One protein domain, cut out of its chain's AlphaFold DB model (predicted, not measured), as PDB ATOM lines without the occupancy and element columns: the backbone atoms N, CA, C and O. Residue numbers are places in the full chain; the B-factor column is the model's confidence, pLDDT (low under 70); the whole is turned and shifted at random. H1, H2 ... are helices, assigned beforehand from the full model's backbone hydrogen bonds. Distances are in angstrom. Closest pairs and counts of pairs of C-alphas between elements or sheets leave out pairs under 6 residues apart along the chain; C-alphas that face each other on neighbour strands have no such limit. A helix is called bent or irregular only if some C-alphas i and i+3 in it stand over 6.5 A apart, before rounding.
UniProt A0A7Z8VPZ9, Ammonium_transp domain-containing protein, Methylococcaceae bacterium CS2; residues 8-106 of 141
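What this domain is: This is residues 8 to 106 of the 141 residues of the protein "Ammonium_transp domain-containing protein" of Methylococcaceae bacterium CS2 (UniProt A0A7Z8VPZ9). H1 and H4 run side by side the same way, bent H2 runs back along them, and tiny H3 sits at one end. All helix, the printed part has 99 residues with four named helices, H1 to H4 in order. It is only just compact, close to loose, with a radius of gyration of the C-alphas of 15.0 A, spanning 51 by 29 by 18 A.

How they stand to each other: H1, residues 8 to 31, touches H4, residues 83 to 101, closest at C-alphas 27 and 94, 4.6 A. H2, one helix by its hydrogen bonds, is bent, C-alphas 49 and 52 being 7.1 A apart: its arms are H2a, residues 39 to 49, and H2b, residues 52 to 60. H1 and H2a form a hairpin. H2b touches H3, residues 71 to 74, closest at C-alphas 59 and 73, 5.1 A. O i to N i+4 pairs within hydrogen-bond range number 19 of 20 in H1 and 13 of 15 in H4.

Where its parts are: H1, 35.3 A long, begins at C-alpha 8 (240.439, 235.572, 402.296); H4, 25.5 A, ends at C-alpha 101 (247.485, 198.683, 418.609).

The domain as a whole: The printed part has no cut; residues 64 to 65 are under pLDDT 70.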
ATOM      1  N   THR A   8     240.197 235.700 400.849       83.75
ATOM      2  CA  THR A   8     240.439 235.572 402.296       83.75
ATOM      3  C   THR A   8     239.912 234.248 402.840       83.75
ATOM      4  O   THR A   8     240.616 233.527 403.543       83.75
ATOM      5  N   VAL A   9     238.697 233.869 402.437       84.19
ATOM      6  CA  VAL A   9     238.064 232.599 402.827       84.19
ATOM      7  C   VAL A   9     238.827 231.396 402.263       84.19
ATOM      8  O   VAL A   9     239.008 230.401 402.962       84.19
ATOM      9  N   ASN A  10     239.314 231.493 401.023       86.12
ATOM     10  CA  ASN A  10     240.084 230.425 400.379       86.12
ATOM     11  C   ASN A  10     241.451 230.244 401.055       86.12
ATOM     12  O   ASN A  10     241.839 229.119 401.365       86.12
ATOM     13  N   ALA A  11     242.158 231.344 401.322       88.94
ATOM     14  CA  ALA A  11     243.437 231.337 402.020       88.94
ATOM     15  C   ALA A  11     243.286 230.786 403.444       88.94
ATOM     16  O   ALA A  11     244.043 229.901 403.838       88.94
ATOM     17  N   PHE A  12     242.260 231.230 404.179       88.62
ATOM     18  CA  PHE A  12     241.960 230.720 405.515       88.62
ATOM     19  C   PHE A  12     241.620 229.226 405.497       88.62
ATOM     20  O   PHE A  12     242.107 228.472 406.338       88.62
ATOM     21  N   PHE A  13     240.827 228.771 404.522       89.12
ATOM     22  CA  PHE A  13     240.519 227.352 404.366       89.12
ATOM     23  C   PHE A  13     241.784 226.523 404.125       89.12
ATOM     24  O   PHE A  13     241.985 225.516 404.798       89.12
ATOM     25  N   VAL A  14     242.653 226.945 403.199       91.88
ATOM     26  CA  VAL A  14     243.913 226.239 402.916       91.88
ATOM     27  C   VAL A  14     244.814 226.224 404.150       91.88
ATOM     28  O   VAL A  14     245.370 225.177 404.474       91.88
ATOM     29  N   PHE A  15     244.906 227.341 404.874       91.94
ATOM     30  CA  PHE A  15     245.661 227.447 406.122       91.94
ATOM     31  C   PHE A  15     245.159 226.458 407.190       91.94
ATOM     32  O   PHE A  15     245.931 225.672 407.737       91.94
ATOM     33  N   GLN A  16     243.846 226.401 407.423       93.62
ATOM     34  CA  GLN A  16     243.258 225.443 408.367       93.62
ATOM     35  C   GLN A  16     243.377 223.990 407.884       93.62
ATOM     36  O   GLN A  16     243.587 223.078 408.686       93.62
ATOM     37  N   ALA A  17     243.301 223.747 406.573       94.38
ATOM     38  CA  ALA A  17     243.478 222.416 406.003       94.38
ATOM     39  C   ALA A  17     244.903 221.883 406.227       94.38
ATOM     40  O   ALA A  17     245.069 220.707 406.562       94.38
ATOM     41  N   VAL A  18     245.933 222.731 406.107       95.81
ATOM     42  CA  VAL A  18     247.310 222.312 406.415       95.81
ATOM     43  C   VAL A  18     247.519 222.092 407.915       95.81
ATOM     44  O   VAL A  18     248.202 221.139 408.278       95.81
ATOM     45  N   PHE A  19     246.862 222.854 408.798       96.75
ATOM     46  CA  PHE A  19     246.898 222.602 410.248       96.75
ATOM     47  C   PHE A  19     246.227 221.271 410.617       96.75
ATOM     48  O   PHE A  19     246.780 220.479 411.384       96.75
ATOM     49  N   CYS A  20     245.072 220.980 410.013       97.69
ATOM     50  CA  CYS A  20     244.420 219.680 410.136       97.69
ATOM     51  C   CYS A  20     245.342 218.549 409.651       97.69
ATOM     52  O   CYS A  20     245.449 217.509 410.304       97.69
ATOM     53  N   SER A  21     246.035 218.751 408.526       97.00
ATOM     54  CA  SER A  21     247.003 217.786 407.991       97.00
ATOM     55  C   SER A  21     248.156 217.534 408.970       97.00
ATOM     56  O   SER A  21     248.513 216.380 409.210       97.00
ATOM     57  N   THR A  22     248.676 218.581 409.620       97.25
ATOM     58  CA  THR A  22     249.688 218.468 410.685       97.25
ATOM     59  C   THR A  22     249.191 217.623 411.862       97.25
ATOM     60  O   THR A  22     249.907 216.741 412.332       97.25
ATOM     61  N   CYS A  23     247.945 217.815 412.312       97.88
ATOM     62  CA  CYS A  23     247.347 216.967 413.351       97.88
ATOM     63  C   CYS A  23     247.317 215.484 412.927       97.88
ATOM     64  O   CYS A  23     247.664 214.597 413.709       97.88
ATOM     65  N   CYS A  24     246.936 215.201 411.678       97.19
ATOM     66  CA  CYS A  24     246.891 213.845 411.130       97.19
ATOM     67  C   CYS A  24     248.280 213.191 411.024       97.19
ATOM     68  O   CYS A  24     248.434 212.002 411.317       97.19
ATOM     69  N   THR A  25     249.306 213.945 410.622       96.44
ATOM     70  CA  THR A  25     250.660 213.407 410.401       96.44
ATOM     71  C   THR A  25     251.398 213.103 411.707       96.44
ATOM     72  O   THR A  25     252.228 212.195 411.734       96.44
ATOM     73  N   ILE A  26     251.038 213.751 412.822       97.50
ATOM     74  CA  ILE A  26     251.496 213.347 414.166       97.50
ATOM     75  C   ILE A  26     251.084 211.895 414.462       97.50
ATOM     76  O   ILE A  26     251.894 211.085 414.923       97.50
ATOM     77  N   VAL A  27     249.835 211.540 414.146       96.50
ATOM     78  CA  VAL A  27     249.288 210.194 414.384       96.50
ATOM     79  C   VAL A  27     249.981 209.149 413.506       96.50
ATOM     80  O   VAL A  27     250.281 208.047 413.976       96.50
ATOM     81  N   SER A  28     250.293 209.494 412.253       94.19
ATOM     82  CA  SER A  28     250.975 208.582 411.326       94.19
ATOM     83  C   SER A  28     252.380 208.208 411.805       94.19
ATOM     84  O   SER A  28     252.726 207.025 411.818       94.19
ATOM     85  N   GLY A  29     253.156 209.185 412.286       92.88
ATOM     86  CA  GLY A  29     254.502 208.959 412.815       92.88
ATOM     87  C   GLY A  29     254.503 208.068 414.059       92.88
ATOM     88  O   GLY A  29     255.336 207.169 414.191       92.88
ATOM     89  N   ALA A  30     253.525 208.251 414.951       93.69
ATOM     90  CA  ALA A  30     253.392 207.428 416.150       93.69
ATOM     91  C   ALA A  30     253.047 205.964 415.826       93.69
ATOM     92  O   ALA A  30     253.588 205.038 416.448       93.69
ATOM     93  N   ALA A  31     252.167 205.745 414.847       93.12
ATOM     94  CA  ALA A  31     251.642 204.433 414.471       93.12
ATOM     95  C   ALA A  31     252.437 203.721 413.363       93.12
ATOM     96  O   ALA A  31     252.081 202.603 412.975       93.12
ATOM     97  N   ALA A  32     253.520 204.337 412.881       90.88
ATOM     98  CA  ALA A  32     254.396 203.776 411.861       90.88
ATOM     99  C   ALA A  32     254.798 202.317 412.169       90.88
ATOM    100  O   ALA A  32     254.894 201.906 413.333       90.88
ATOM    101  N   GLU A  33     255.017 201.546 411.098       89.69
ATOM    102  CA  GLU A  33     255.469 200.138 411.081       89.69
ATOM    103  C   GLU A  33     254.441 199.085 411.532       89.69
ATOM    104  O   GLU A  33     254.658 197.900 411.293       89.69
ATOM    105  N   ARG A  34     253.316 199.472 412.155       91.69
ATOM    106  CA  ARG A  34     252.349 198.502 412.722       91.69
ATOM    107  C   ARG A  34     250.873 198.807 412.484       91.69
ATOM    108  O   ARG A  34     250.019 197.977 412.790       91.69
ATOM    109  N   LEU A  35     250.548 199.966 411.917       93.12
ATOM    110  CA  LEU A  35     249.187 200.279 411.495       93.12
ATOM    111  C   LEU A  35     248.890 199.642 410.130       93.12
ATOM    112  O   LEU A  35     249.651 199.808 409.178       93.12
ATOM    113  N   LYS A  36     247.749 198.956 410.004       92.00
ATOM    114  CA  LYS A  36     247.253 198.505 408.696       92.00
ATOM    115  C   LYS A  36     246.981 199.723 407.815       92.00
ATOM    116  O   LYS A  36     246.259 200.622 408.239       92.00
ATOM    117  N   PHE A  37     247.480 199.711 406.580       90.56
ATOM    118  CA  PHE A  37     247.391 200.854 405.665       90.56
ATOM    119  C   PHE A  37     245.969 201.424 405.546       90.56
ATOM    120  O   PHE A  37     245.787 202.623 405.709       90.56
ATOM    121  N   ILE A  38     244.954 200.569 405.367       94.50
ATOM    122  CA  ILE A  38     243.552 200.999 405.216       94.50
ATOM    123  C   ILE A  38     242.986 201.720 406.449       94.50
ATOM    124  O   ILE A  38     242.084 202.542 406.322       94.50
ATOM    125  N   MET A  39     243.530 201.460 407.640       94.06
ATOM    126  CA  MET A  39     243.068 202.113 408.866       94.06
ATOM    127  C   MET A  39     243.530 203.568 408.927       94.06
ATOM    128  O   MET A  39     242.867 204.385 409.555       94.06
ATOM    129  N   TYR A  40     244.633 203.916 408.254       93.38
ATOM    130  CA  TYR A  40     245.152 205.278 408.283       93.38
ATOM    131  C   TYR A  40     244.212 206.290 407.599       93.38
ATOM    132  O   TYR A  40     243.837 207.252 408.267       93.38
ATOM    133  N   PRO A  41     243.726 206.083 406.356       96.00
ATOM    134  CA  PRO A  41     242.710 206.954 405.763       96.00
ATOM    135  C   PRO A  41     241.442 207.085 406.611       96.00
ATOM    136  O   PRO A  41     240.910 208.180 406.740       96.00
ATOM    137  N   VAL A  42     240.979 205.996 407.236       96.19
ATOM    138  CA  VAL A  42     239.798 206.023 408.117       96.19
ATOM    139  C   VAL A  42     240.038 206.919 409.333       96.19
ATOM    140  O   VAL A  42     239.190 207.742 409.668       96.19
ATOM    141  N   ILE A  43     241.209 206.804 409.963       95.56
ATOM    142  CA  ILE A  43     241.605 207.663 411.084       95.56
ATOM    143  C   ILE A  43     241.698 209.123 410.630       95.56
ATOM    144  O   ILE A  43     241.151 209.994 411.294       95.56
ATOM    145  N   VAL A  44     242.324 209.401 409.484       96.81
ATOM    146  CA  VAL A  44     242.429 210.763 408.936       96.81
ATOM    147  C   VAL A  44     241.051 211.371 408.667       96.81
ATOM    148  O   VAL A  44     240.830 212.531 409.008       96.81
ATOM    149  N   LEU A  45     240.106 210.600 408.119       97.50
ATOM    150  CA  LEU A  45     238.726 211.051 407.912       97.50
ATOM    151  C   LEU A  45     238.013 211.352 409.236       97.50
ATOM    152  O   LEU A  45     237.304 212.349 409.332       97.50
ATOM    153  N   LEU A  46     238.223 210.532 410.267       97.44
ATOM    154  CA  LEU A  46     237.651 210.771 411.593       97.44
ATOM    155  C   LEU A  46     238.243 212.025 412.257       97.44
ATOM    156  O   LEU A  46     237.513 212.821 412.850       97.44
ATOM    157  N   ILE A  47     239.558 212.220 412.138       97.75
ATOM    158  CA  ILE A  47     240.239 213.403 412.665       97.75
ATOM    159  C   ILE A  47     239.741 214.647 411.934       97.75
ATOM    160  O   ILE A  47     239.216 215.549 412.576       97.75
ATOM    161  N   GLY A  48     239.850 214.681 410.605       96.81
ATOM    162  CA  GLY A  48     239.499 215.855 409.809       96.81
ATOM    163  C   GLY A  48     238.001 216.148 409.739       96.81
ATOM    164  O   GLY A  48     237.622 217.303 409.589       96.81
ATOM    165  N   GLY A  49     237.148 215.131 409.867       96.25
ATOM    166  CA  GLY A  49     235.694 215.287 409.801       96.25
ATOM    167  C   GLY A  49     235.025 215.574 411.144       96.25
ATOM    168  O   GLY A  49     233.963 216.190 411.159       96.25
ATOM    169  N   VAL A  50     235.615 215.135 412.263       97.25
ATOM    170  CA  VAL A  50     234.949 215.188 413.577       97.25
ATOM    171  C   VAL A  50     235.847 215.771 414.662       97.25
ATOM    172  O   VAL A  50     235.525 216.813 415.228       97.25
ATOM    173  N   ILE A  51     236.974 215.121 414.966       97.69
ATOM    174  CA  ILE A  51     237.755 215.444 416.175       97.69
ATOM    175  C   ILE A  51     238.420 216.821 416.058       97.69
ATOM    176  O   ILE A  51     238.306 217.650 416.960       97.69
ATOM    177  N   TYR A  52     239.097 217.076 414.939       97.12
ATOM    178  CA  TYR A  52     239.802 218.330 414.706       97.12
ATOM    179  C   TYR A  52     238.838 219.520 414.535       97.12
ATOM    180  O   TYR A  52     239.031 220.512 415.238       97.12
ATOM    181  N   PRO A  53     237.752 219.440 413.731       95.25
ATOM    182  CA  PRO A  53     236.745 220.502 413.679       95.25
ATOM    183  C   PRO A  53     236.138 220.843 415.040       95.25
ATOM    184  O   PRO A  53     235.915 222.016 415.329       95.25
ATOM    185  N   PHE A  54     235.909 219.846 415.901       95.31
ATOM    186  CA  PHE A  54     235.426 220.086 417.259       95.31
ATOM    187  C   PHE A  54     236.441 220.871 418.107       95.31
ATOM    188  O   PHE A  54     236.064 221.832 418.785       95.31
ATOM    189  N   ALA A  55     237.726 220.507 418.050       96.38
ATOM    190  CA  ALA A  55     238.791 221.222 418.757       96.38
ATOM    191  C   ALA A  55     238.940 222.668 418.252       96.38
ATOM    192  O   ALA A  55     238.960 223.604 419.054       96.38
ATOM    193  N   VAL A  56     238.953 222.855 416.927       94.69
ATOM    194  CA  VAL A  56     238.983 224.176 416.281       94.69
ATOM    195  C   VAL A  56     237.774 225.002 416.694       94.69
ATOM    196  O   VAL A  56     237.938 226.140 417.110       94.69
ATOM    197  N   HIS A  57     236.561 224.451 416.648       92.94
ATOM    198  CA  HIS A  57     235.365 225.200 417.031       92.94
ATOM    199  C   HIS A  57     235.386 225.599 418.516       92.94
ATOM    200  O   HIS A  57     234.982 226.696 418.881       92.94
ATOM    201  N   SER A  58     235.906 224.735 419.387       94.31
ATOM    202  CA  SER A  58     235.949 224.996 420.827       94.31
ATOM    203  C   SER A  58     236.842 226.184 421.203       94.31
ATOM    204  O   SER A  58     236.535 226.876 422.174       94.31
ATOM    205  N   VAL A  59     237.916 226.430 420.443       94.81
ATOM    206  CA  VAL A  59     238.962 227.419 420.770       94.81
ATOM    207  C   VAL A  59     239.024 228.580 419.774       94.81
ATOM    208  O   VAL A  59     239.212 229.723 420.167       94.81
ATOM    209  N   TRP A  60     238.863 228.302 418.485       93.31
ATOM    210  CA  TRP A  60     239.063 229.250 417.388       93.31
ATOM    211  C   TRP A  60     237.778 229.603 416.636       93.31
ATOM    212  O   TRP A  60     237.860 230.266 415.601       93.31
ATOM    213  N   SER A  61     236.589 229.190 417.100       88.38
ATOM    214  CA  SER A  61     235.365 229.706 416.475       88.38
ATOM    215  C   SER A  61     235.218 231.206 416.731       88.38
ATOM    216  O   SER A  61     235.581 231.711 417.795       88.38
ATOM    217  N   GLY A  62     234.679 231.904 415.734       80.31
ATOM    218  CA  GLY A  62     234.553 233.358 415.699       80.31
ATOM    219  C   GLY A  62     235.172 233.947 414.425       80.31
ATOM    220  O   GLY A  62     235.768 233.236 413.614       80.31
ATOM    221  N   GLY A  63     235.026 235.255 414.223       75.12
ATOM    222  CA  GLY A  63     235.626 235.964 413.090       75.12
ATOM    223  C   GLY A  63     234.911 235.709 411.757       75.12
ATOM    224  O   GLY A  63     233.722 235.986 411.623       75.12
ATOM    225  N   ILE A  64     235.648 235.208 410.756       67.88
ATOM    226  CA  ILE A  64     235.246 235.169 409.330       67.88
ATOM    227  C   ILE A  64     233.934 234.389 409.093       67.88
ATOM    228  O   ILE A  64     233.215 234.671 408.138       67.88
ATOM    229  N   PHE A  65     233.593 233.434 409.966       68.62
ATOM    230  CA  PHE A  65     232.418 232.562 409.817       68.62
ATOM    231  C   PHE A  65     231.305 232.813 410.846       68.62
ATOM    232  O   PHE A  65     230.306 232.097 410.841       68.62
ATOM    233  N   GLY A  66     231.447 233.811 411.725       73.75
ATOM    234  CA  GLY A  66     230.409 234.157 412.697       73.75
ATOM    235  C   GLY A  66     230.922 234.924 413.913       73.75
ATOM    236  O   GLY A  66     232.117 235.001 414.177       73.75
ATOM    237  N   ASN A  67     229.986 235.462 414.692       75.38
ATOM    238  CA  ASN A  67     230.288 236.289 415.869       75.38
ATOM    239  C   ASN A  67     230.426 235.474 417.170       75.38
ATOM    240  O   ASN A  67     230.762 236.017 418.219       75.38
ATOM    241  N   GLU A  68     230.150 234.171 417.113       84.19
ATOM    242  CA  GLU A  68     230.160 233.272 418.266       84.19
ATOM    243  C   GLU A  68     231.567 232.733 418.535       84.19
ATOM    244  O   GLU A  68     232.104 231.917 417.779       84.19
ATOM    245  N   GLN A  69     232.149 233.175 419.649       88.56
ATOM    246  CA  GLN A  69     233.404 232.624 420.148       88.56
ATOM    247  C   GLN A  69     233.236 231.192 420.661       88.56
ATOM    248  O   GLN A  69     232.189 230.838 421.223       88.56
ATOM    249  N   GLY A  70     234.294 230.397 420.514       91.38
ATOM    250  CA  GLY A  70     234.344 229.032 421.023       91.38
ATOM    251  C   GLY A  70     234.173 229.016 422.538       91.38
ATOM    252  O   GLY A  70     234.542 229.965 423.229       91.38
ATOM    253  N   TRP A  71     233.588 227.956 423.088       93.44
ATOM    254  CA  TRP A  71     233.278 227.910 424.520       93.44
ATOM    255  C   TRP A  71     234.532 227.974 425.411       93.44
ATOM    256  O   TRP A  71     234.470 228.591 426.472       93.44
ATOM    257  N   LEU A  72     235.672 227.422 424.974       95.12
ATOM    258  CA  LEU A  72     236.946 227.559 425.691       95.12
ATOM    259  C   LEU A  72     237.493 228.985 425.579       95.12
ATOM    260  O   LEU A  72     237.956 229.542 426.572       95.12
ATOM    261  N   ALA A  73     237.381 229.610 424.403       93.38
ATOM    262  CA  ALA A  73     237.774 231.007 424.220       93.38
ATOM    263  C   ALA A  73     236.948 231.954 425.106       93.38
ATOM    264  O   ALA A  73     237.509 232.829 425.761       93.38
ATOM    265  N   LYS A  74     235.632 231.714 425.227       94.00
ATOM    266  CA  LYS A  74     234.732 232.440 426.145       94.00
ATOM    267  C   LYS A  74     235.162 232.320 427.617       94.00
ATOM    268  O   LYS A  74     234.863 233.208 428.409       94.00
ATOM    269  N   GLN A  75     235.865 231.246 427.985       95.56
ATOM    270  CA  GLN A  75     236.428 231.032 429.323       95.56
ATOM    271  C   GLN A  75     237.850 231.601 429.494       95.56
ATOM    272  O   GLN A  75     238.443 231.447 430.559       95.56
ATOM    273  N   GLY A  76     238.402 232.269 428.476       94.75
ATOM    274  CA  GLY A  76     239.736 232.873 428.510       94.75
ATOM    275  C   GLY A  76     240.870 231.939 428.081       94.75
ATOM    276  O   GLY A  76     242.036 232.288 428.253       94.75
ATOM    277  N   PHE A  77     240.562 230.762 427.525       96.25
ATOM    278  CA  PHE A  77     241.587 229.895 426.951       96.25
ATOM    279  C   PHE A  77     242.160 230.517 425.675       96.25
ATOM    280  O   PHE A  77     241.417 230.943 424.790       96.25
ATOM    281  N   TYR A  78     243.487 230.530 425.571       94.44
ATOM    282  CA  TYR A  78     244.199 231.100 424.439       94.44
ATOM    283  C   TYR A  78     245.204 230.095 423.883       94.44
ATOM    284  O   TYR A  78     246.090 229.622 424.593       94.44
ATOM    285  N   ASP A  79     245.075 229.804 422.593       96.06
ATOM    286  CA  ASP A  79     246.016 228.994 421.829       96.06
ATOM    287  C   ASP A  79     246.281 229.712 420.510       96.06
ATOM    288  O   ASP A  79     245.401 229.792 419.662       96.06
ATOM    289  N   PHE A  80     247.463 230.300 420.363       94.12
ATOM    290  CA  PHE A  80     247.758 231.191 419.240       94.12
ATOM    291  C   PHE A  80     247.885 230.443 417.908       94.12
ATOM    292  O   PHE A  80     247.235 230.803 416.933       94.12
ATOM    293  N   ALA A  81     248.707 229.392 417.887       94.81
ATOM    294  CA  ALA A  81     249.064 228.665 416.668       94.81
ATOM    295  C   ALA A  81     248.707 227.172 416.726       94.81
ATOM    296  O   ALA A  81     248.914 226.452 415.761       94.81
ATOM    297  N   GLY A  82     248.142 226.672 417.827       96.12
ATOM    298  CA  GLY A  82     247.640 225.298 417.894       96.12
ATOM    299  C   GLY A  82     248.521 224.357 418.694       96.12
ATOM    300  O   GLY A  82     248.564 223.163 418.392       96.12
ATOM    301  N   ALA A  83     249.198 224.851 419.733       97.00
ATOM    302  CA  ALA A  83     249.898 223.991 420.686       97.00
ATOM    303  C   ALA A  83     248.944 222.934 421.270       97.00
ATOM    304  O   ALA A  83     249.300 221.764 421.409       97.00
ATOM    305  N   THR A  84     247.698 223.328 421.536       97.31
ATOM    306  CA  THR A  84     246.636 222.422 421.965       97.31
ATOM    307  C   THR A  84     245.829 221.923 420.776       97.31
ATOM    308  O   THR A  84     245.781 220.714 420.544       97.31
ATOM    309  N   VAL A  85     245.239 222.836 419.997       97.56
ATOM    310  CA  VAL A  85     244.265 222.498 418.945       97.56
ATOM    311  C   VAL A  85     244.853 221.544 417.901       97.56
ATOM    312  O   VAL A  85     244.166 220.613 417.484       97.56
ATOM    313  N   VAL A  86     246.125 221.719 417.524       98.19
ATOM    314  CA  VAL A  86     246.818 220.872 416.541       98.19
ATOM    315  C   VAL A  86     247.674 219.815 417.236       98.19
ATOM    316  O   VAL A  86     247.437 218.616 417.072       98.19
ATOM    317  N   HIS A  87     248.673 220.236 418.016       98.12
ATOM    318  CA  HIS A  87     249.714 219.326 418.498       98.12
ATOM    319  C   HIS A  87     249.241 218.424 419.640       98.12
ATOM    320  O   HIS A  87     249.454 217.213 419.578       98.12
ATOM    321  N   SER A  88     248.580 218.977 420.664       98.25
ATOM    322  CA  SER A  88     248.048 218.168 421.768       98.25
ATOM    323  C   SER A  88     246.934 217.239 421.291       98.25
ATOM    324  O   SER A  88     246.984 216.051 421.595       98.25
ATOM    325  N   THR A  89     245.990 217.728 420.476       98.38
ATOM    326  CA  THR A  89     244.945 216.890 419.861       98.38
ATOM    327  C   THR A  89     245.556 215.702 419.118       98.38
ATOM    328  O   THR A  89     245.233 214.553 419.425       98.38
ATOM    329  N   GLY A  90     246.500 215.953 418.202       98.31
ATOM    330  CA  GLY A  90     247.208 214.895 417.477       98.31
ATOM    331  C   GLY A  90     247.972 213.947 418.406       98.31
ATOM    332  O   GLY A  90     247.931 212.733 418.215       98.31
ATOM    333  N   GLY A  91     248.613 214.479 419.450       98.38
ATOM    334  CA  GLY A  91     249.337 213.708 420.458       98.38
ATOM    335  C   GLY A  91     248.441 212.776 421.279       98.38
ATOM    336  O   GLY A  91     248.792 211.613 421.474       98.38
ATOM    337  N   TRP A  92     247.265 213.235 421.711       98.44
ATOM    338  CA  TRP A  92     246.309 212.408 422.453       98.44
ATOM    339  C   TRP A  92     245.674 211.332 421.580       98.44
ATOM    340  O   TRP A  92     245.539 210.191 422.022       98.44
ATOM    341  N   ILE A  93     245.347 211.654 420.324       97.75
ATOM    342  CA  ILE A  93     244.873 210.655 419.360       97.75
ATOM    343  C   ILE A  93     245.963 209.606 419.113       97.75
ATOM    344  O   ILE A  93     245.688 208.406 419.140       97.75
ATOM    345  N   ALA A  94     247.207 210.046 418.914       97.75
ATOM    346  CA  ALA A  94     248.351 209.160 418.754       97.75
ATOM    347  C   ALA A  94     248.532 208.254 419.978       97.75
ATOM    348  O   ALA A  94     248.702 207.048 419.808       97.75
ATOM    349  N   LEU A  95     248.439 208.800 421.195       97.81
ATOM    350  CA  LEU A  95     248.521 208.030 422.435       97.81
ATOM    351  C   LEU A  95     247.412 206.973 422.515       97.81
ATOM    352  O   LEU A  95     247.699 205.799 422.741       97.81
ATOM    353  N   ALA A  96     246.157 207.367 422.292       96.94
ATOM    354  CA  ALA A  96     245.029 206.441 422.299       96.94
ATOM    355  C   ALA A  96     245.227 205.311 421.276       96.94
ATOM    356  O   ALA A  96     245.046 204.136 421.592       96.94
ATOM    357  N   LEU A  97     245.683 205.650 420.068       95.62
ATOM    358  CA  LEU A  97     245.953 204.681 419.015       95.62
ATOM    359  C   LEU A  97     247.056 203.688 419.407       95.62
ATOM    360  O   LEU A  97     246.868 202.484 419.236       95.62
ATOM    361  N   ILE A  98     248.190 204.157 419.944       95.31
ATOM    362  CA  ILE A  98     249.296 203.265 420.331       95.31
ATOM    363  C   ILE A  98     248.954 202.377 421.532       95.31
ATOM    364  O   ILE A  98     249.481 201.270 421.613       95.31
ATOM    365  N   LEU A  99     248.061 202.822 422.424       96.12
ATOM    366  CA  LEU A  99     247.543 201.996 423.518       96.12
ATOM    367  C   LEU A  99     246.669 200.846 422.998       96.12
ATOM    368  O   LEU A  99     246.707 199.757 423.563       96.12
ATOM    369  N   VAL A 100     245.924 201.061 421.908       94.75
ATOM    370  CA  VAL A 100     245.063 200.035 421.295       94.75
ATOM    371  C   VAL A 100     245.856 199.059 420.422       94.75
ATOM    372  O   VAL A 100     245.676 197.850 420.541       94.75
ATOM    373  N   ILE A 101     246.724 199.553 419.533       94.69
ATOM    374  CA  ILE A 101     247.485 198.683 418.609       94.69
ATOM    375  C   ILE A 101     248.696 198.025 419.281       94.69
ATOM    376  O   ILE A 101     249.243 197.058 418.752       94.69
ATOM    377  N   GLY A 102     249.131 198.561 420.422       93.50
ATOM    378  CA  GLY A 102     250.252 198.051 421.190       93.50
ATOM    379  C   GLY A 102     251.638 198.458 420.664       93.50
ATOM    380  O   GLY A 102     251.795 199.260 419.725       93.50
ATOM    381  N   PRO A 103     252.690 197.939 421.320       93.94
ATOM    382  CA  PRO A 103     254.065 198.274 420.993       93.94
ATOM    383  C   PRO A 103     254.539 197.620 419.696       93.94
ATOM    384  O   PRO A 103     253.985 196.634 419.218       93.94
ATOM    385  N   ARG A 104     255.621 198.164 419.129       94.38
ATOM    386  CA  ARG A 104     256.314 197.541 417.993       94.38
ATOM    387  C   ARG A 104     256.876 196.180 418.404       94.38
ATOM    388  O   ARG A 104     257.316 196.002 419.543       94.38
ATOM    389  N   LEU A 105     256.928 195.251 417.452       92.19
ATOM    390  CA  LEU A 105     257.618 193.977 417.641       92.19
ATOM    391  C   LEU A 105     259.087 194.230 418.010       92.19
ATOM    392  O   LEU A 105     259.737 195.096 417.430       92.19
ATOM    393  N   GLY A 106     259.587 193.511 419.016       93.06
ATOM    394  CA  GLY A 106     260.954 193.682 419.520       93.06
ATOM    395  C   GLY A 106     261.193 194.962 420.331       93.06
ATOM    396  O   GLY A 106     262.334 195.235 420.690       93.06
TER     397      GLY A 106